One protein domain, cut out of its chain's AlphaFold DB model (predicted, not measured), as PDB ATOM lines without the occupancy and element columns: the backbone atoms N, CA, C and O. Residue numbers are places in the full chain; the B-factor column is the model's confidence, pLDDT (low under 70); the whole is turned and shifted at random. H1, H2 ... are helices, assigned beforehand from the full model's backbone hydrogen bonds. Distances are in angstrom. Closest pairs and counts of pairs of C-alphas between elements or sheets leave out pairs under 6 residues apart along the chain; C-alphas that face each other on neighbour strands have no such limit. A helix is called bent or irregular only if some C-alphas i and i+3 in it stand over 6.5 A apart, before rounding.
ATOM      1  N   THR A   5     -53.151 -38.724  16.739       78.69
ATOM      2  CA  THR A   5     -52.945 -37.555  15.875       78.69
ATOM      3  C   THR A   5     -53.709 -37.682  14.555       78.69
ATOM      4  O   THR A   5     -54.411 -36.760  14.151       78.69
ATOM      5  N   HIS A   6     -53.680 -38.853  13.913       80.00
ATOM      6  CA  HIS A   6     -54.406 -39.078  12.660       80.00
ATOM      7  C   HIS A   6     -55.928 -38.967  12.841       80.00
ATOM      8  O   HIS A   6     -56.613 -38.379  12.008       80.00
ATOM      9  N   LYS A   7     -56.467 -39.487  13.952       81.81
ATOM     10  CA  LYS A   7     -57.903 -39.386  14.265       81.81
ATOM     11  C   LYS A   7     -58.335 -37.951  14.564       81.81
ATOM     12  O   LYS A   7     -59.442 -37.573  14.194       81.81
ATOM     13  N   LEU A   8     -57.486 -37.178  15.243       81.69
ATOM     14  CA  LEU A   8     -57.738 -35.767  15.526       81.69
ATOM     15  C   LEU A   8     -57.743 -34.947  14.230       81.69
ATOM     16  O   LEU A   8     -58.698 -34.222  13.974       81.69
ATOM     17  N   LEU A   9     -56.755 -35.159  13.357       82.88
ATOM     18  CA  LEU A   9     -56.685 -34.493  12.055       82.88
ATOM     19  C   LEU A   9     -57.875 -34.819  11.143       82.88
ATOM     20  O   LEU A   9     -58.289 -33.952  10.383       82.88
ATOM     21  N   GLN A  10     -58.431 -36.032  11.210       83.81
ATOM     22  CA  GLN A  10     -59.604 -36.430  10.416       83.81
ATOM     23  C   GLN A  10     -60.917 -35.775  10.865       83.81
ATOM     24  O   GLN A  10     -61.869 -35.741  10.092       83.81
ATOM     25  N   ARG A  11     -61.005 -35.318  12.119       80.56
ATOM     26  CA  ARG A  11     -62.241 -34.781  12.713       80.56
ATOM     27  C   ARG A  11     -62.258 -33.262  12.822       80.56
ATOM     28  O   ARG A  11     -63.235 -32.719  13.323       80.56
ATOM     29  N   ARG A  12     -61.173 -32.604  12.425       76.94
ATOM     30  CA  ARG A  12     -61.012 -31.162  12.589       76.94
ATOM     31  C   ARG A  12     -61.945 -30.381  11.654       76.94
ATOM     32  O   ARG A  12     -62.165 -30.798  10.515       76.94
ATOM     33  N   SER A  13     -62.416 -29.233  12.124       74.44
ATOM     34  CA  SER A  13     -63.023 -28.183  11.303       74.44
ATOM     35  C   SER A  13     -61.957 -27.284  10.659       74.44
ATOM     36  O   SER A  13     -60.774 -27.346  10.999       74.44
ATOM     37  N   GLU A  14     -62.388 -26.440   9.721       79.12
ATOM     38  CA  GLU A  14     -61.606 -25.309   9.199       79.12
ATOM     39  C   GLU A  14     -61.631 -24.095  10.148       79.12
ATOM     40  O   GLU A  14     -60.876 -23.141   9.955       79.12
ATOM     41  N   ASP A  15     -62.475 -24.137  11.184       88.00
ATOM     42  CA  ASP A  15     -62.550 -23.116  12.226       88.00
ATOM     43  C   ASP A  15     -61.223 -22.978  12.992       88.00
ATOM     44  O   ASP A  15     -60.617 -23.960  13.428       88.00
ATOM     45  N   ALA A  16     -60.771 -21.736  13.172       83.69
ATOM     46  CA  ALA A  16     -59.475 -21.450  13.779       83.69
ATOM     47  C   ALA A  16     -59.394 -21.906  15.244       83.69
ATOM     48  O   ALA A  16     -58.340 -22.388  15.665       83.69
ATOM     49  N   GLN A  17     -60.484 -21.799  16.010       88.00
ATOM     50  CA  GLN A  17     -60.502 -22.245  17.401       88.00
ATOM     51  C   GLN A  17     -60.417 -23.771  17.476       88.00
ATOM     52  O   GLN A  17     -59.632 -24.307  18.254       88.00
ATOM     53  N   GLU A  18     -61.145 -24.487  16.620       88.31
ATOM     54  CA  GLU A  18     -61.050 -25.951  16.574       88.31
ATOM     55  C   GLU A  18     -59.672 -26.453  16.115       88.31
ATOM     56  O   GLU A  18     -59.176 -27.471  16.616       88.31
ATOM     57  N   VAL A  19     -59.024 -25.746  15.182       90.06
ATOM     58  CA  VAL A  19     -57.641 -26.042  14.779       90.06
ATOM     59  C   VAL A  19     -56.686 -25.824  15.951       90.06
ATOM     60  O   VAL A  19     -55.854 -26.695  16.217       90.06
ATOM     61  N   HIS A  20     -56.821 -24.714  16.682       92.12
ATOM     62  CA  HIS A  20     -56.043 -24.458  17.898       92.12
ATOM     63  C   HIS A  20     -56.223 -25.582  18.920       92.12
ATOM     64  O   HIS A  20     -55.236 -26.197  19.323       92.12
ATOM     65  N   ASP A  21     -57.463 -25.938  19.252       91.00
ATOM     66  CA  ASP A  21     -57.771 -27.013  20.201       91.00
ATOM     67  C   ASP A  21     -57.190 -28.362  19.752       91.00
ATOM     68  O   ASP A  21     -56.694 -29.155  20.560       91.00
ATOM     69  N   THR A  22     -57.227 -28.639  18.448       91.31
ATOM     70  CA  THR A  22     -56.647 -29.850  17.862       91.31
ATOM     71  C   THR A  22     -55.130 -29.883  18.037       91.31
ATOM     72  O   THR A  22     -54.591 -30.897  18.484       91.31
ATOM     73  N   LEU A  23     -54.441 -28.779  17.738       92.75
ATOM     74  CA  LEU A  23     -52.991 -28.659  17.908       92.75
ATOM     75  C   LEU A  23     -52.584 -28.775  19.383       92.75
ATOM     76  O   LEU A  23     -51.637 -29.500  19.691       92.75
ATOM     77  N   GLN A  24     -53.341 -28.152  20.292       93.00
ATOM     78  CA  GLN A  24     -53.135 -28.272  21.739       93.00
ATOM     79  C   GLN A  24     -53.257 -29.725  22.209       93.00
ATOM     80  O   GLN A  24     -52.406 -30.220  22.947       93.00
ATOM     81  N   ARG A  25     -54.273 -30.458  21.736       92.56
ATOM     82  CA  ARG A  25     -54.449 -31.882  22.073       92.56
ATOM     83  C   ARG A  25     -53.308 -32.753  21.555       92.56
ATOM     84  O   ARG A  25     -52.893 -33.671  22.258       92.56
ATOM     85  N   ILE A  26     -52.798 -32.480  20.353       91.81
ATOM     86  CA  ILE A  26     -51.655 -33.212  19.788       91.81
ATOM     87  C   ILE A  26     -50.393 -32.940  20.614       91.81
ATOM     88  O   ILE A  26     -49.710 -33.887  20.999       91.81
ATOM     89  N   ALA A  27     -50.116 -31.677  20.947       92.00
ATOM     90  CA  ALA A  27     -48.978 -31.308  21.789       92.00
ATOM     91  C   ALA A  27     -49.065 -31.949  23.184       92.00
ATOM     92  O   ALA A  27     -48.099 -32.555  23.647       92.00
ATOM     93  N   LEU A  28     -50.240 -31.909  23.820       90.81
ATOM     94  CA  LEU A  28     -50.473 -32.568  25.106       90.81
ATOM     95  C   LEU A  28     -50.252 -34.082  25.018       90.81
ATOM     96  O   LEU A  28     -49.654 -34.673  25.915       90.81
ATOM     97  N   TYR A  29     -50.702 -34.717  23.937       90.56
ATOM     98  CA  TYR A  29     -50.516 -36.150  23.751       90.56
ATOM     99  C   TYR A  29     -49.042 -36.534  23.560       90.56
ATOM    100  O   TYR A  29     -48.597 -37.533  24.127       90.56
ATOM    101  N   VAL A  30     -48.272 -35.723  22.826       91.31
ATOM    102  CA  VAL A  30     -46.809 -35.865  22.732       91.31
ATOM    103  C   VAL A  30     -46.182 -35.798  24.120       91.31
ATOM    104  O   VAL A  30     -45.471 -36.719  24.511       91.31
ATOM    105  N   LEU A  31     -46.486 -34.747  24.883       89.81
ATOM    106  CA  LEU A  31     -45.940 -34.548  26.225       89.81
ATOM    107  C   LEU A  31     -46.254 -35.732  27.151       89.81
ATOM    108  O   LEU A  31     -45.364 -36.243  27.826       89.81
ATOM    109  N   GLN A  32     -47.496 -36.223  27.135       88.94
ATOM    110  CA  GLN A  32     -47.915 -37.378  27.933       88.94
ATOM    111  C   GLN A  32     -47.183 -38.663  27.533       88.94
ATOM    112  O   GLN A  32     -46.711 -39.396  28.403       88.94
ATOM    113  N   ARG A  33     -47.077 -38.946  26.230       88.81
ATOM    114  CA  ARG A  33     -46.413 -40.158  25.731       88.81
ATOM    115  C   ARG A  33     -44.919 -40.163  26.043       88.81
ATOM    116  O   ARG A  33     -44.386 -41.202  26.423       88.81
ATOM    117  N   GLU A  34     -44.277 -39.008  25.919       87.25
ATOM    118  CA  GLU A  34     -42.851 -38.816  26.198       87.25
ATOM    119  C   GLU A  34     -42.573 -38.576  27.695       87.25
ATOM    120  O   GLU A  34     -41.432 -38.336  28.089       87.25
ATOM    121  N   GLN A  35     -43.602 -38.661  28.553       87.50
ATOM    122  CA  GLN A  35     -43.508 -38.475  30.010       87.50
ATOM    123  C   GLN A  35     -42.854 -37.132  30.392       87.50
ATOM    124  O   GLN A  35     -42.098 -37.007  31.366       87.50
ATOM    125  N   ILE A  36     -43.145 -36.104  29.596       84.25
ATOM    126  CA  ILE A  36     -42.739 -34.720  29.813       84.25
ATOM    127  C   ILE A  36     -43.878 -34.034  30.570       84.25
ATOM    128  O   ILE A  36     -44.842 -33.548  29.985       84.25
ATOM    129  N   PHE A  37     -43.780 -34.051  31.898       75.69
ATOM    130  CA  PHE A  37     -44.765 -33.459  32.807       75.69
ATOM    131  C   PHE A  37     -44.397 -32.012  33.187       75.69
ATOM    132  O   PHE A  37     -43.392 -31.473  32.720       75.69
ATOM    133  N   ASP A  38     -45.213 -31.362  34.019       66.00
ATOM    134  CA  ASP A  38     -45.106 -29.938  34.409       66.00
ATOM    135  C   ASP A  38     -43.905 -29.578  35.297       66.00
ATOM    136  O   ASP A  38     -43.846 -28.481  35.850       66.00
ATOM    137  N   ASP A  39     -42.916 -30.462  35.420       60.91
ATOM    138  CA  ASP A  39     -41.699 -30.150  36.162       60.91
ATOM    139  C   ASP A  39     -40.833 -29.171  35.346       60.91
ATOM    140  O   ASP A  39     -40.071 -29.544  34.443       60.91
ATOM    141  N   SER A  40     -41.042 -27.880  35.615       57.69
ATOM    142  CA  SER A  40     -40.646 -26.746  34.772       57.69
ATOM    143  C   SER A  40     -39.140 -26.646  34.523       57.69
ATOM    144  O   SER A  40     -38.727 -26.121  33.492       57.69
ATOM    145  N   VAL A  41     -38.316 -27.193  35.420       58.47
ATOM    146  CA  VAL A  41     -36.851 -27.075  35.364       58.47
ATOM    147  C   VAL A  41     -36.244 -27.887  34.216       58.47
ATOM    148  O   VAL A  41     -35.261 -27.462  33.614       58.47
ATOM    149  N   LEU A  42     -36.814 -29.051  33.890       60.06
ATOM    150  CA  LEU A  42     -36.263 -29.957  32.866       60.06
ATOM    151  C   LEU A  42     -37.104 -30.015  31.594       60.06
ATOM    152  O   LEU A  42     -36.706 -30.663  30.623       60.06
ATOM    153  N   ARG A  43     -38.262 -29.355  31.591       78.94
ATOM    154  CA  ARG A  43     -39.224 -29.422  30.495       78.94
ATOM    155  C   ARG A  43     -38.636 -28.931  29.177       78.94
ATOM    156  O   ARG A  43     -38.746 -29.632  28.180       78.94
ATOM    157  N   ASP A  44     -37.910 -27.818  29.191       76.44
ATOM    158  CA  ASP A  44     -37.303 -27.254  27.976       76.44
ATOM    159  C   ASP A  44     -36.230 -28.161  27.374       76.44
ATOM    160  O   ASP A  44     -36.220 -28.398  26.167       76.44
ATOM    161  N   ALA A  45     -35.368 -28.738  28.215       79.69
ATOM    162  CA  ALA A  45     -34.357 -29.693  27.771       79.69
ATOM    163  C   ALA A  45     -34.988 -30.979  27.212       79.69
ATOM    164  O   ALA A  45     -34.512 -31.521  26.217       79.69
ATOM    165  N   ARG A  46     -36.079 -31.459  27.823       84.12
ATOM    166  CA  ARG A  46     -36.808 -32.641  27.345       84.12
ATOM    167  C   ARG A  46     -37.539 -32.376  26.033       84.12
ATOM    168  O   ARG A  46     -37.488 -33.220  25.149       84.12
ATOM    169  N   ILE A  47     -38.155 -31.204  25.877       85.06
ATOM    170  CA  ILE A  47     -38.773 -30.789  24.610       85.06
ATOM    171  C   ILE A  47     -37.709 -30.666  23.519       85.06
ATOM    172  O   ILE A  47     -37.916 -31.152  22.411       85.06
ATOM    173  N   ALA A  48     -36.545 -30.089  23.829       83.94
ATOM    174  CA  ALA A  48     -35.436 -29.981  22.885       83.94
ATOM    175  C   ALA A  48     -34.848 -31.344  22.463       83.94
ATOM    176  O   ALA A  48     -34.225 -31.429  21.407       83.94
ATOM    177  N   ALA A  49     -35.042 -32.399  23.261       88.25
ATOM    178  CA  ALA A  49     -34.613 -33.759  22.935       88.25
ATOM    179  C   ALA A  49     -35.590 -34.512  22.010       88.25
ATOM    180  O   ALA A  49     -35.247 -35.584  21.507       88.25
ATOM    181  N   LEU A  50     -36.794 -33.975  21.776       90.31
ATOM    182  CA  LEU A  50     -37.739 -34.533  20.810       90.31
ATOM    183  C   LEU A  50     -37.214 -34.373  19.377       90.31
ATOM    184  O   LEU A  50     -36.330 -33.562  19.095       90.31
ATOM    185  N   ALA A  51     -37.806 -35.114  18.435       90.94
ATOM    186  CA  ALA A  51     -37.564 -34.867  17.017       90.94
ATOM    187  C   ALA A  51     -37.842 -33.382  16.692       90.94
ATOM    188  O   ALA A  51     -38.859 -32.859  17.160       90.94
ATOM    189  N   PRO A  52     -37.009 -32.697  15.882       89.62
ATOM    190  CA  PRO A  52     -37.115 -31.249  15.682       89.62
ATOM    191  C   PRO A  52     -38.514 -30.772  15.268       89.62
ATOM    192  O   PRO A  52     -39.000 -29.750  15.741       89.62
ATOM    193  N   GLN A  53     -39.200 -31.550  14.426       91.81
ATOM    194  CA  GLN A  53     -40.553 -31.254  13.956       91.81
ATOM    195  C   GLN A  53     -41.587 -31.315  15.085       91.81
ATOM    196  O   GLN A  53     -42.534 -30.528  15.092       91.81
ATOM    197  N   VAL A  54     -41.401 -32.236  16.029       92.44
ATOM    198  CA  VAL A  54     -42.273 -32.439  17.188       92.44
ATOM    199  C   VAL A  54     -41.988 -31.378  18.252       92.44
ATOM    200  O   VAL A  54     -42.924 -30.767  18.763       92.44
ATOM    201  N   ALA A  55     -40.709 -31.099  18.522       92.19
ATOM    202  CA  ALA A  55     -40.278 -30.041  19.436       92.19
ATOM    203  C   ALA A  55     -40.849 -28.674  19.031       92.19
ATOM    204  O   ALA A  55     -41.362 -27.942  19.876       92.19
ATOM    205  N   ALA A  56     -40.817 -28.358  17.731       92.38
ATOM    206  CA  ALA A  56     -41.368 -27.120  17.193       92.38
ATOM    207  C   ALA A  56     -42.872 -26.982  17.460       92.38
ATOM    208  O   ALA A  56     -43.305 -25.939  17.947       92.38
ATOM    209  N   LEU A  57     -43.664 -28.034  17.197       94.44
ATOM    210  CA  LEU A  57     -45.098 -28.016  17.502       94.44
ATOM    211  C   LEU A  57     -45.332 -27.776  18.994       94.44
ATOM    212  O   LEU A  57     -46.101 -26.887  19.344       94.44
ATOM    213  N   VAL A  58     -44.692 -28.573  19.855       93.44
ATOM    214  CA  VAL A  58     -44.912 -28.515  21.307       93.44
ATOM    215  C   VAL A  58     -44.565 -27.130  21.842       93.44
ATOM    216  O   VAL A  58     -45.387 -26.521  22.513       93.44
ATOM    217  N   MET A  59     -43.402 -26.590  21.475       92.38
ATOM    218  CA  MET A  59     -42.957 -25.278  21.945       92.38
ATOM    219  C   MET A  59     -43.901 -24.147  21.518       92.38
ATOM    220  O   MET A  59     -44.220 -23.273  22.321       92.38
ATOM    221  N   ILE A  60     -44.366 -24.162  20.265       94.31
ATOM    222  CA  ILE A  60     -45.274 -23.125  19.763       94.31
ATOM    223  C   ILE A  60     -46.674 -23.291  20.375       94.31
ATOM    224  O   ILE A  60     -47.296 -22.295  20.740       94.31
ATOM    225  N   ALA A  61     -47.161 -24.524  20.547       93.56
ATOM    226  CA  ALA A  61     -48.438 -24.797  21.207       93.56
ATOM    227  C   ALA A  61     -48.427 -24.347  22.676       93.56
ATOM    228  O   ALA A  61     -49.363 -23.684  23.118       93.56
ATOM    229  N   GLU A  62     -47.355 -24.624  23.419       91.19
ATOM    230  CA  GLU A  62     -47.210 -24.147  24.798       91.19
ATOM    231  C   GLU A  62     -47.182 -22.623  24.884       91.19
ATOM    232  O   GLU A  62     -47.828 -22.038  25.752       91.19
ATOM    233  N   TRP A  63     -46.469 -21.967  23.969       94.06
ATOM    234  CA  TRP A  63     -46.458 -20.512  23.915       94.06
ATOM    235  C   TRP A  63     -47.850 -19.944  23.612       94.06
ATOM    236  O   TRP A  63     -48.272 -18.996  24.267       94.06
ATOM    237  N   LEU A  64     -48.606 -20.555  22.694       94.00
ATOM    238  CA  LEU A  64     -49.990 -20.163  22.413       94.00
ATOM    239  C   LEU A  64     -50.917 -20.364  23.622       94.00
ATOM    240  O   LEU A  64     -51.754 -19.507  23.880       94.00
ATOM    241  N   ALA A  65     -50.748 -21.442  24.390       91.81
ATOM    242  CA  ALA A  65     -51.496 -21.640  25.633       91.81
ATOM    243  C   ALA A  65     -51.145 -20.565  26.680       91.81
ATOM    244  O   ALA A  65     -52.021 -20.048  27.372       91.81
ATOM    245  N   TYR A  66     -49.870 -20.167  26.755       91.56
ATOM    246  CA  TYR A  66     -49.434 -19.066  27.613       91.56
ATOM    247  C   TYR A  66     -50.023 -17.716  27.176       91.56
ATOM    248  O   TYR A  66     -50.421 -16.924  28.026       91.56
ATOM    249  N   VAL A  67     -50.154 -17.462  25.866       93.44
ATOM    250  CA  VAL A  67     -50.851 -16.273  25.338       93.44
ATOM    251  C   VAL A  67     -52.308 -16.227  25.805       93.44
ATOM    252  O   VAL A  67     -52.784 -15.155  26.168       93.44
ATOM    253  N   GLU A  68     -53.017 -17.357  25.812       91.62
ATOM    254  CA  GLU A  68     -54.414 -17.418  26.271       91.62
ATOM    255  C   GLU A  68     -54.553 -17.190  27.776       91.62
ATOM    256  O   GLU A  68     -55.539 -16.604  28.221       91.62
ATOM    257  N   TRP A  69     -53.567 -17.636  28.555       91.50
ATOM    258  CA  TRP A  69     -53.604 -17.536  30.011       91.50
ATOM    259  C   TRP A  69     -53.145 -16.170  30.542       91.50
ATOM    260  O   TRP A  69     -53.827 -15.578  31.376       91.50
ATOM    261  N   GLU A  70     -52.019 -15.656  30.045       92.69
ATOM    262  CA  GLU A  70     -51.334 -14.458  30.571       92.69
ATOM    263  C   GLU A  70     -51.411 -13.249  29.626       92.69
ATOM    264  O   GLU A  70     -50.982 -12.139  29.960       92.69
ATOM    265  N   GLY A  71     -51.954 -13.448  28.425       93.31
ATOM    266  CA  GLY A  71     -52.050 -12.430  27.390       93.31
ATOM    267  C   GLY A  71     -50.790 -12.300  26.531       93.31
ATOM    268  O   GLY A  71     -49.659 -12.593  26.930       93.31
ATOM    269  N   TYR A  72     -50.986 -11.789  25.313       93.81
ATOM    270  CA  TYR A  72     -49.922 -11.665  24.314       93.81
ATOM    271  C   TYR A  72     -48.755 -10.764  24.760       93.81
ATOM    272  O   TYR A  72     -47.597 -11.065  24.469       93.81
ATOM    273  N   ALA A  73     -49.034  -9.686  25.500       92.38
ATOM    274  CA  ALA A  73     -47.998  -8.772  25.986       92.38
ATOM    275  C   ALA A  73     -46.983  -9.488  26.894       92.38
ATOM    276  O   ALA A  73     -45.778  -9.340  26.700       92.38
ATOM    277  N   SER A  74     -47.464 -10.318  27.821       92.56
ATOM    278  CA  SER A  74     -46.625 -11.144  28.695       92.56
ATOM    279  C   SER A  74     -45.893 -12.224  27.893       92.56
ATOM    280  O   SER A  74     -44.687 -12.417  28.042       92.56
ATOM    281  N   ALA A  75     -46.599 -12.883  26.971       92.25
ATOM    282  CA  ALA A  75     -46.050 -13.954  26.143       92.25
ATOM    283  C   ALA A  75     -44.898 -13.513  25.226       92.25
ATOM    284  O   ALA A  75     -44.014 -14.316  24.934       92.25
ATOM    285  N   ARG A  76     -44.843 -12.240  24.809       92.81
ATOM    286  CA  ARG A  76     -43.697 -11.693  24.057       92.81
ATOM    287  C   ARG A  76     -42.381 -11.719  24.840       92.81
ATOM    288  O   ARG A  76     -41.320 -11.672  24.227       92.81
ATOM    289  N   HIS A  77     -42.432 -11.803  26.168       89.12
ATOM    290  CA  HIS A  77     -41.244 -11.890  27.019       89.12
ATOM    291  C   HIS A  77     -40.898 -13.326  27.427       89.12
ATOM    292  O   HIS A  77     -39.833 -13.556  27.998       89.12
ATOM    293  N   MET A  78     -41.758 -14.299  27.114       86.62
ATOM    294  CA  MET A  78     -41.577 -15.693  27.503       86.62
ATOM    295  C   MET A  78     -41.304 -16.565  26.278       86.62
ATOM    296  O   MET A  78     -42.195 -16.815  25.473       86.62
ATOM    297  N   LYS A  79     -40.058 -17.042  26.138       83.88
ATOM    298  CA  LYS A  79     -39.614 -17.969  25.070       83.88
ATOM    299  C   LYS A  79     -39.893 -17.491  23.633       83.88
ATOM    300  O   LYS A  79     -39.841 -18.290  22.700       83.88
ATOM    301  N   PHE A  80     -40.153 -16.199  23.443       91.69
ATOM    302  CA  PHE A  80     -40.566 -15.647  22.156       91.69
ATOM    303  C   PHE A  80     -39.489 -15.817  21.077       91.69
ATOM    304  O   PHE A  80     -39.795 -16.290  19.987       91.69
ATOM    305  N   ASP A  81     -38.219 -15.566  21.402       92.06
ATOM    306  CA  ASP A  81     -37.105 -15.794  20.469       92.06
ATOM    307  C   ASP A  81     -37.018 -17.261  20.019       92.06
ATOM    308  O   ASP A  81     -36.788 -17.547  18.843       92.06
ATOM    309  N   SER A  82     -37.273 -18.204  20.931       90.81
ATOM    310  CA  SER A  82     -37.314 -19.630  20.605       90.81
ATOM    311  C   SER A  82     -38.475 -19.959  19.664       90.81
ATOM    312  O   SER A  82     -38.285 -20.703  18.706       90.81
ATOM    313  N   VAL A  83     -39.658 -19.370  19.873       92.88
ATOM    314  CA  VAL A  83     -40.814 -19.518  18.968       92.88
ATOM    315  C   VAL A  83     -40.485 -19.002  17.567       92.88
ATOM    316  O   VAL A  83     -40.727 -19.702  16.583       92.88
ATOM    317  N   LEU A  84     -39.873 -17.819  17.464       95.12
ATOM    318  CA  LEU A  84     -39.443 -17.244  16.186       95.12
ATOM    319  C   LEU A  84     -38.407 -18.129  15.475       95.12
ATOM    320  O   LEU A  84     -38.487 -18.339  14.259       95.12
ATOM    321  N   ALA A  85     -37.465 -18.697  16.233       93.81
ATOM    322  CA  ALA A  85     -36.472 -19.626  15.706       93.81
ATOM    323  C   ALA A  85     -37.118 -20.918  15.181       93.81
ATOM    324  O   ALA A  85     -36.774 -21.363  14.085       93.81
ATOM    325  N   GLN A  86     -38.087 -21.495  15.901       92.31
ATOM    326  CA  GLN A  86     -38.809 -22.689  15.445       92.31
ATOM    327  C   GLN A  86     -39.640 -22.413  14.185       92.31
ATOM    328  O   GLN A  86     -39.629 -23.224  13.256       92.31
ATOM    329  N   LEU A  87     -40.299 -21.254  14.106       92.94
ATOM    330  CA  LEU A  87     -41.026 -20.840  12.904       92.94
ATOM    331  C   LEU A  87     -40.105 -20.741  11.686       92.94
ATOM    332  O   LEU A  87     -40.421 -21.261  10.617       92.94
ATOM    333  N   SER A  88     -38.938 -20.125  11.863       93.44
ATOM    334  CA  SER A  88     -37.979 -19.922  10.777       93.44
ATOM    335  C   SER A  88     -37.285 -21.216  10.356       93.44
ATOM    336  O   SER A  88     -37.147 -21.475   9.163       93.44
ATOM    337  N   ALA A  89     -36.850 -22.038  11.314       90.38
ATOM    338  CA  ALA A  89     -36.013 -23.204  11.048       90.38
ATOM    339  C   ALA A  89     -36.827 -24.485  10.829       90.38
ATOM    340  O   ALA A  89     -36.675 -25.145   9.801       90.38
ATOM    341  N   ALA A  90     -37.690 -24.848  11.783       88.19
ATOM    342  CA  ALA A  90     -38.402 -26.123  11.756       88.19
ATOM    343  C   ALA A  90     -39.622 -26.086  10.830       88.19
ATOM    344  O   ALA A  90     -39.866 -27.049  10.103       88.19
ATOM    345  N   LEU A  91     -40.364 -24.974  10.833       90.25
ATOM    346  CA  LEU A  91     -41.520 -24.788   9.953       90.25
ATOM    347  C   LEU A  91     -41.136 -24.195   8.587       90.25
ATOM    348  O   LEU A  91     -41.941 -24.264   7.662       90.25
ATOM    349  N   GLN A  92     -39.909 -23.675   8.441       93.19
ATOM    350  CA  GLN A  92     -39.402 -23.028   7.222       93.19
ATOM    351  C   GLN A  92     -40.233 -21.805   6.792       93.19
ATOM    352  O   GLN A  92     -40.453 -21.570   5.604       93.19
ATOM    353  N   LEU A  93     -40.695 -21.010   7.763       94.50
ATOM    354  CA  LEU A  93     -41.544 -19.832   7.558       94.50
ATOM    355  C   LEU A  93     -40.881 -18.551   8.098       94.50
ATOM    356  O   LEU A  93     -41.419 -17.920   9.011       94.50
ATOM    357  N   PRO A  94     -39.730 -18.127   7.540       95.75
ATOM    358  CA  PRO A  94     -39.011 -16.948   8.029       95.75
ATOM    359  C   PRO A  94     -39.855 -15.670   7.944       95.75
ATOM    360  O   PRO A  94     -39.867 -14.882   8.881       95.75
ATOM    361  N   LEU A  95     -40.651 -15.503   6.881       95.50
ATOM    362  CA  LEU A  95     -41.522 -14.335   6.731       95.50
ATOM    363  C   LEU A  95     -42.602 -14.265   7.824       95.50
ATOM    364  O   LEU A  95     -42.896 -13.189   8.334       95.50
ATOM    365  N   LEU A  96     -43.180 -15.408   8.210       95.25
ATOM    366  CA  LEU A  96     -44.173 -15.447   9.285       95.25
ATOM    367  C   LEU A  96     -43.526 -15.147  10.642       95.25
ATOM    368  O   LEU A  96     -44.133 -14.472  11.471       95.25
ATOM    369  N   ALA A  97     -42.293 -15.612  10.863       96.38
ATOM    370  CA  ALA A  97     -41.527 -15.266  12.055       96.38
ATOM    371  C   ALA A  97     -41.258 -13.752  12.121       96.38
ATOM    372  O   ALA A  97     -41.521 -13.133  13.147       96.38
ATOM    373  N   GLU A  98     -40.827 -13.129  11.024       96.69
ATOM    374  CA  GLU A  98     -40.632 -11.674  10.954       96.69
ATOM    375  C   GLU A  98     -41.930 -10.904  11.235       96.69
ATOM    376  O   GLU A  98     -41.942  -9.971  12.040       96.69
ATOM    377  N   GLN A  99     -43.045 -11.318  10.624       96.31
ATOM    378  CA  GLN A  99     -44.358 -10.716  10.868       96.31
ATOM    379  C   GLN A  99     -44.773 -10.837  12.337       96.31
ATOM    380  O   GLN A  99     -45.231  -9.861  12.934       96.31
ATOM    381  N   LEU A 100     -44.571 -12.009  12.946       95.94
ATOM    382  CA  LEU A 100     -44.868 -12.228  14.357       95.94
ATOM    383  C   LEU A 100     -43.964 -11.378  15.262       95.94
ATOM    384  O   LEU A 100     -44.443 -10.791  16.232       95.94
ATOM    385  N   GLN A 101     -42.678 -11.248  14.933       96.31
ATOM    386  CA  GLN A 101     -41.737 -10.392  15.658       96.31
ATOM    387  C   GLN A 101     -42.193  -8.924  15.648       96.31
ATOM    388  O   GLN A 101     -42.163  -8.261  16.694       96.31
ATOM    389  N   GLN A 102     -42.667  -8.445  14.492       96.31
ATOM    390  CA  GLN A 102     -43.169  -7.084  14.268       96.31
ATOM    391  C   GLN A 102     -44.556  -6.816  14.874       96.31
ATOM    392  O   GLN A 102     -44.914  -5.654  15.066       96.31
ATOM    393  N   ALA A 103     -45.332  -7.853  15.198       95.00
ATOM    394  CA  ALA A 103     -46.651  -7.719  15.811       95.00
ATOM    395  C   ALA A 103     -46.539  -7.268  17.277       95.00
ATOM    396  O   ALA A 103     -46.598  -8.068  18.194       95.00
ATOM    397  N   VAL A 104     -46.334  -5.981  17.543       92.75
ATOM    398  CA  VAL A 104     -46.069  -5.467  18.900       92.75
ATOM    399  C   VAL A 104     -47.298  -5.436  19.811       92.75
ATOM    400  O   VAL A 104     -47.147  -5.313  21.025       92.75
ATOM    401  N   ASN A 105     -48.508  -5.543  19.258       93.25
ATOM    402  CA  ASN A 105     -49.754  -5.533  20.022       93.25
ATOM    403  C   ASN A 105     -50.640  -6.750  19.728       93.25
ATOM    404  O   ASN A 105     -50.444  -7.478  18.755       93.25
ATOM    405  N   VAL A 106     -51.633  -6.951  20.596       94.12
ATOM    406  CA  VAL A 106     -52.549  -8.094  20.522       94.12
ATOM    407  C   VAL A 106     -53.362  -8.100  19.228       94.12
ATOM    408  O   VAL A 106     -53.567  -9.160  18.660       94.12
ATOM    409  N   GLN A 107     -53.764  -6.942  18.695       95.81
ATOM    410  CA  GLN A 107     -54.553  -6.883  17.461       95.81
ATOM    411  C   GLN A 107     -53.762  -7.391  16.249       95.81
ATOM    412  O   GLN A 107     -54.296  -8.124  15.421       95.81
ATOM    413  N   GLN A 108     -52.482  -7.024  16.152       96.06
ATOM    414  CA  GLN A 108     -51.587  -7.512  15.102       96.06
ATOM    415  C   GLN A 108     -51.329  -9.012  15.246       96.06
ATOM    416  O   GLN A 108     -51.324  -9.727  14.248       96.06
ATOM    417  N   PHE A 109     -51.155  -9.496  16.478       96.19
ATOM    418  CA  PHE A 109     -51.013 -10.925  16.735       96.19
ATOM    419  C   PHE A 109     -52.272 -11.710  16.350       96.19
ATOM    420  O   PHE A 109     -52.166 -12.694  15.624       96.19
ATOM    421  N   GLU A 110     -53.458 -11.263  16.762       95.31
ATOM    422  CA  GLU A 110     -54.721 -11.941  16.443       95.31
ATOM    423  C   GLU A 110     -54.993 -11.972  14.931       95.31
ATOM    424  O   GLU A 110     -55.547 -12.944  14.425       95.31
ATOM    425  N   ALA A 111     -54.525 -10.976  14.172       95.56
ATOM    426  CA  ALA A 111     -54.576 -11.014  12.709       95.56
ATOM    427  C   ALA A 111     -53.660 -12.098  12.098       95.56
ATOM    428  O   ALA A 111     -53.967 -12.647  11.040       95.56
ATOM    429  N   LEU A 112     -52.544 -12.421  12.760       95.31
ATOM    430  CA  LEU A 112     -51.600 -13.463  12.335       95.31
ATOM    431  C   LEU A 112     -51.964 -14.852  12.872       95.31
ATOM    432  O   LEU A 112     -51.551 -15.859  12.292       95.31
ATOM    433  N   ARG A 113     -52.730 -14.926  13.966       94.69
ATOM    434  CA  ARG A 113     -53.040 -16.171  14.674       94.69
ATOM    435  C   ARG A 113     -53.650 -17.246  13.763       94.69
ATOM    436  O   ARG A 113     -53.136 -18.364  13.792       94.69
ATOM    437  N   PRO A 114     -54.633 -16.965  12.884       94.00
ATOM    438  CA  PRO A 114     -55.152 -17.976  11.961       94.00
ATOM    439  C   PRO A 114     -54.081 -18.526  11.011       94.00
ATOM    440  O   PRO A 114     -54.020 -19.730  10.778       94.00
ATOM    441  N   VAL A 115     -53.195 -17.666  10.499       93.94
ATOM    442  CA  VAL A 115     -52.104 -18.066   9.592       93.94
ATOM    443  C   VAL A 115     -51.100 -18.959  10.322       93.94
ATOM    444  O   VAL A 115     -50.678 -19.983   9.786       93.94
ATOM    445  N   LEU A 116     -50.765 -18.611  11.565       94.81
ATOM    446  CA  LEU A 116     -49.898 -19.406  12.431       94.81
ATOM    447  C   LEU A 116     -50.484 -20.795  12.717       94.81
ATOM    448  O   LEU A 116     -49.782 -21.798  12.590       94.81
ATOM    449  N   LEU A 117     -51.770 -20.867  13.057       94.88
ATOM    450  CA  LEU A 117     -52.460 -22.130  13.323       94.88
ATOM    451  C   LEU A 117     -52.504 -23.026  12.082       94.88
ATOM    452  O   LEU A 117     -52.203 -24.215  12.168       94.88
ATOM    453  N   GLN A 118     -52.801 -22.458  10.912       93.25
ATOM    454  CA  GLN A 118     -52.799 -23.204   9.653       93.25
ATOM    455  C   GLN A 118     -51.397 -23.698   9.272       93.25
ATOM    456  O   GLN A 118     -51.238 -24.834   8.826       93.25
ATOM    457  N   ALA A 119     -50.363 -22.888   9.502       93.81
ATOM    458  CA  ALA A 119     -48.976 -23.295   9.299       93.81
ATOM    459  C   ALA A 119     -48.574 -24.480  10.194       93.81
ATOM    460  O   ALA A 119     -47.971 -25.443   9.713       93.81
ATOM    461  N   LEU A 120     -48.933 -24.434  11.480       94.19
ATOM    462  CA  LEU A 120     -48.697 -25.532  12.420       94.19
ATOM    463  C   LEU A 120     -49.457 -26.792  12.009       94.19
ATOM    464  O   LEU A 120     -48.885 -27.879  12.014       94.19
ATOM    465  N   LEU A 121     -50.718 -26.650  11.606       93.50
ATOM    466  CA  LEU A 121     -51.527 -27.762  11.127       93.50
ATOM    467  C   LEU A 121     -50.891 -28.434   9.908       93.50
ATOM    468  O   LEU A 121     -50.640 -29.637   9.939       93.50
ATOM    469  N   ALA A 122     -50.541 -27.660   8.879       92.50
ATOM    470  CA  ALA A 122     -49.878 -28.176   7.685       92.50
ATOM    471  C   ALA A 122     -48.533 -28.852   8.011       92.50
ATOM    472  O   ALA A 122     -48.163 -29.857   7.398       92.50
ATOM    473  N   HIS A 123     -47.799 -28.325   8.997       93.50
ATOM    474  CA  HIS A 123     -46.563 -28.932   9.489       93.50
ATOM    475  C   HIS A 123     -46.808 -30.297  10.138       93.50
ATOM    476  O   HIS A 123     -46.078 -31.248   9.841       93.50
ATOM    477  N   VAL A 124     -47.841 -30.421  10.974       92.44
ATOM    478  CA  VAL A 124     -48.231 -31.702  11.579       92.44
ATOM    479  C   VAL A 124     -48.680 -32.697  10.517       92.44
ATOM    480  O   VAL A 124     -48.256 -33.847  10.551       92.44
ATOM    481  N   GLU A 125     -49.490 -32.276   9.548       91.62
ATOM    482  CA  GLU A 125     -49.957 -33.152   8.470       91.62
ATOM    483  C   GLU A 125     -48.803 -33.710   7.636       91.62
ATOM    484  O   GLU A 125     -48.749 -34.912   7.371       91.62
ATOM    485  N   ARG A 126     -47.838 -32.855   7.279       92.12
ATOM    486  CA  ARG A 126     -46.642 -33.253   6.525       92.12
ATOM    487  C   ARG A 126     -45.786 -34.268   7.282       92.12
ATOM    488  O   ARG A 126     -45.180 -35.139   6.662       92.12
ATOM    489  N   HIS A 127     -45.743 -34.163   8.606       91.69
ATOM    490  CA  HIS A 127     -44.897 -34.985   9.467       91.69
ATOM    491  C   HIS A 127     -45.702 -35.944  10.347       91.69
ATOM    492  O   HIS A 127     -45.200 -36.391  11.374       91.69
ATOM    493  N   VAL A 128     -46.927 -36.302   9.951       89.44
ATOM    494  CA  VAL A 128     -47.873 -37.055  10.795       89.44
ATOM    495  C   VAL A 128     -47.298 -38.369  11.334       89.44
ATOM    496  O   VAL A 128     -47.655 -38.790  12.426       89.44
ATOM    497  N   ALA A 129     -46.365 -38.996  10.610       89.00
ATOM    498  CA  ALA A 129     -45.683 -40.220  11.033       89.00
ATOM    499  C   ALA A 129     -44.743 -40.034  12.242       89.00
ATOM    500  O   ALA A 129     -44.399 -41.014  12.898       89.00
ATOM    501  N   MET A 130     -44.314 -38.801  12.523       87.62
ATOM    502  CA  MET A 130     -43.479 -38.437  13.673       87.62
ATOM    503  C   MET A 130     -44.313 -38.107  14.914       87.62
ATOM    504  O   MET A 130     -43.766 -38.033  16.012       87.62
ATOM    505  N   PHE A 131     -45.623 -37.904  14.745       85.25
ATOM    506  CA  PHE A 131     -46.539 -37.608  15.836       85.25
ATOM    507  C   PHE A 131     -47.249 -38.879  16.315       85.25
ATOM    508  O   PHE A 131     -47.595 -39.745  15.507       85.25
TER     509      PHE A 131
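This is residues 5 to 131 of the 132 residues of an uncharacterized protein of Janthinobacterium sp. FT58W (UniProt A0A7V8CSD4). Four helices, H4, H6, H7 and H8, stand as a small bundle, with H4 in the middle of the domain, and H2 crosses H4 and H8 steeply. H1 folds back along H2, H3 packs on H4, and short H5 sits where H4 ends and H8 begins. You have 127 residues with eight named helices, H1 to H8 in chain order, and no named strand: all helix, packed part aligned, part crossed. The whole is compact, with a radius of gyration of the C-alphas of 13.7 A, and rounded, spanning 36 by 35 by 26 A.

Start at H1, residues 5 to 11; it forms a hairpin with H2, residues 16 to 33, closest at C-alphas 5 and 26, 6.0 A. The hub, H4, residues 52 to 70, touches residues 23 to 31 of H2 at a steep tilt of 61 degrees, closest at C-alphas 27 and 58, 5.0 A. Residues 56 to 63 of H4 touch H6, residues 80 to 89, closest at C-alphas 56 and 86, 5.4 A. H7, residues 94 to 102, forms hairpins with H6 and with H8, residues 106 to 126; the closest C-alphas are 88 and 94, 4.2 A, and 100 and 109, 6.7 A. Every O i to N i+4 pair is within hydrogen-bond range in H1, H2, H4, H6 and H7, against 15 of 17 in H8 and 3 of 5 in H3, residues 40 to 48; H5, residues 72 to 75, is too short for one.

Find C-alpha 5 at (-52.945, -37.555, 15.875), where H1 begins. H2 is 25.8 A long, H4 26.6 A and H8 29.4 A, ending at C-alpha 126, (-46.642, -33.253, 6.525). H3 and H8 are irregular: C-alphas 41 and 44 are 7.4 A apart, 111 and 114 7.0 A.

The farthest C-alphas, Lys 7 and Val 104, are 36.2 A apart. The printed part has no cut and no long link; pLDDT is under 70 at residues 38 to 42.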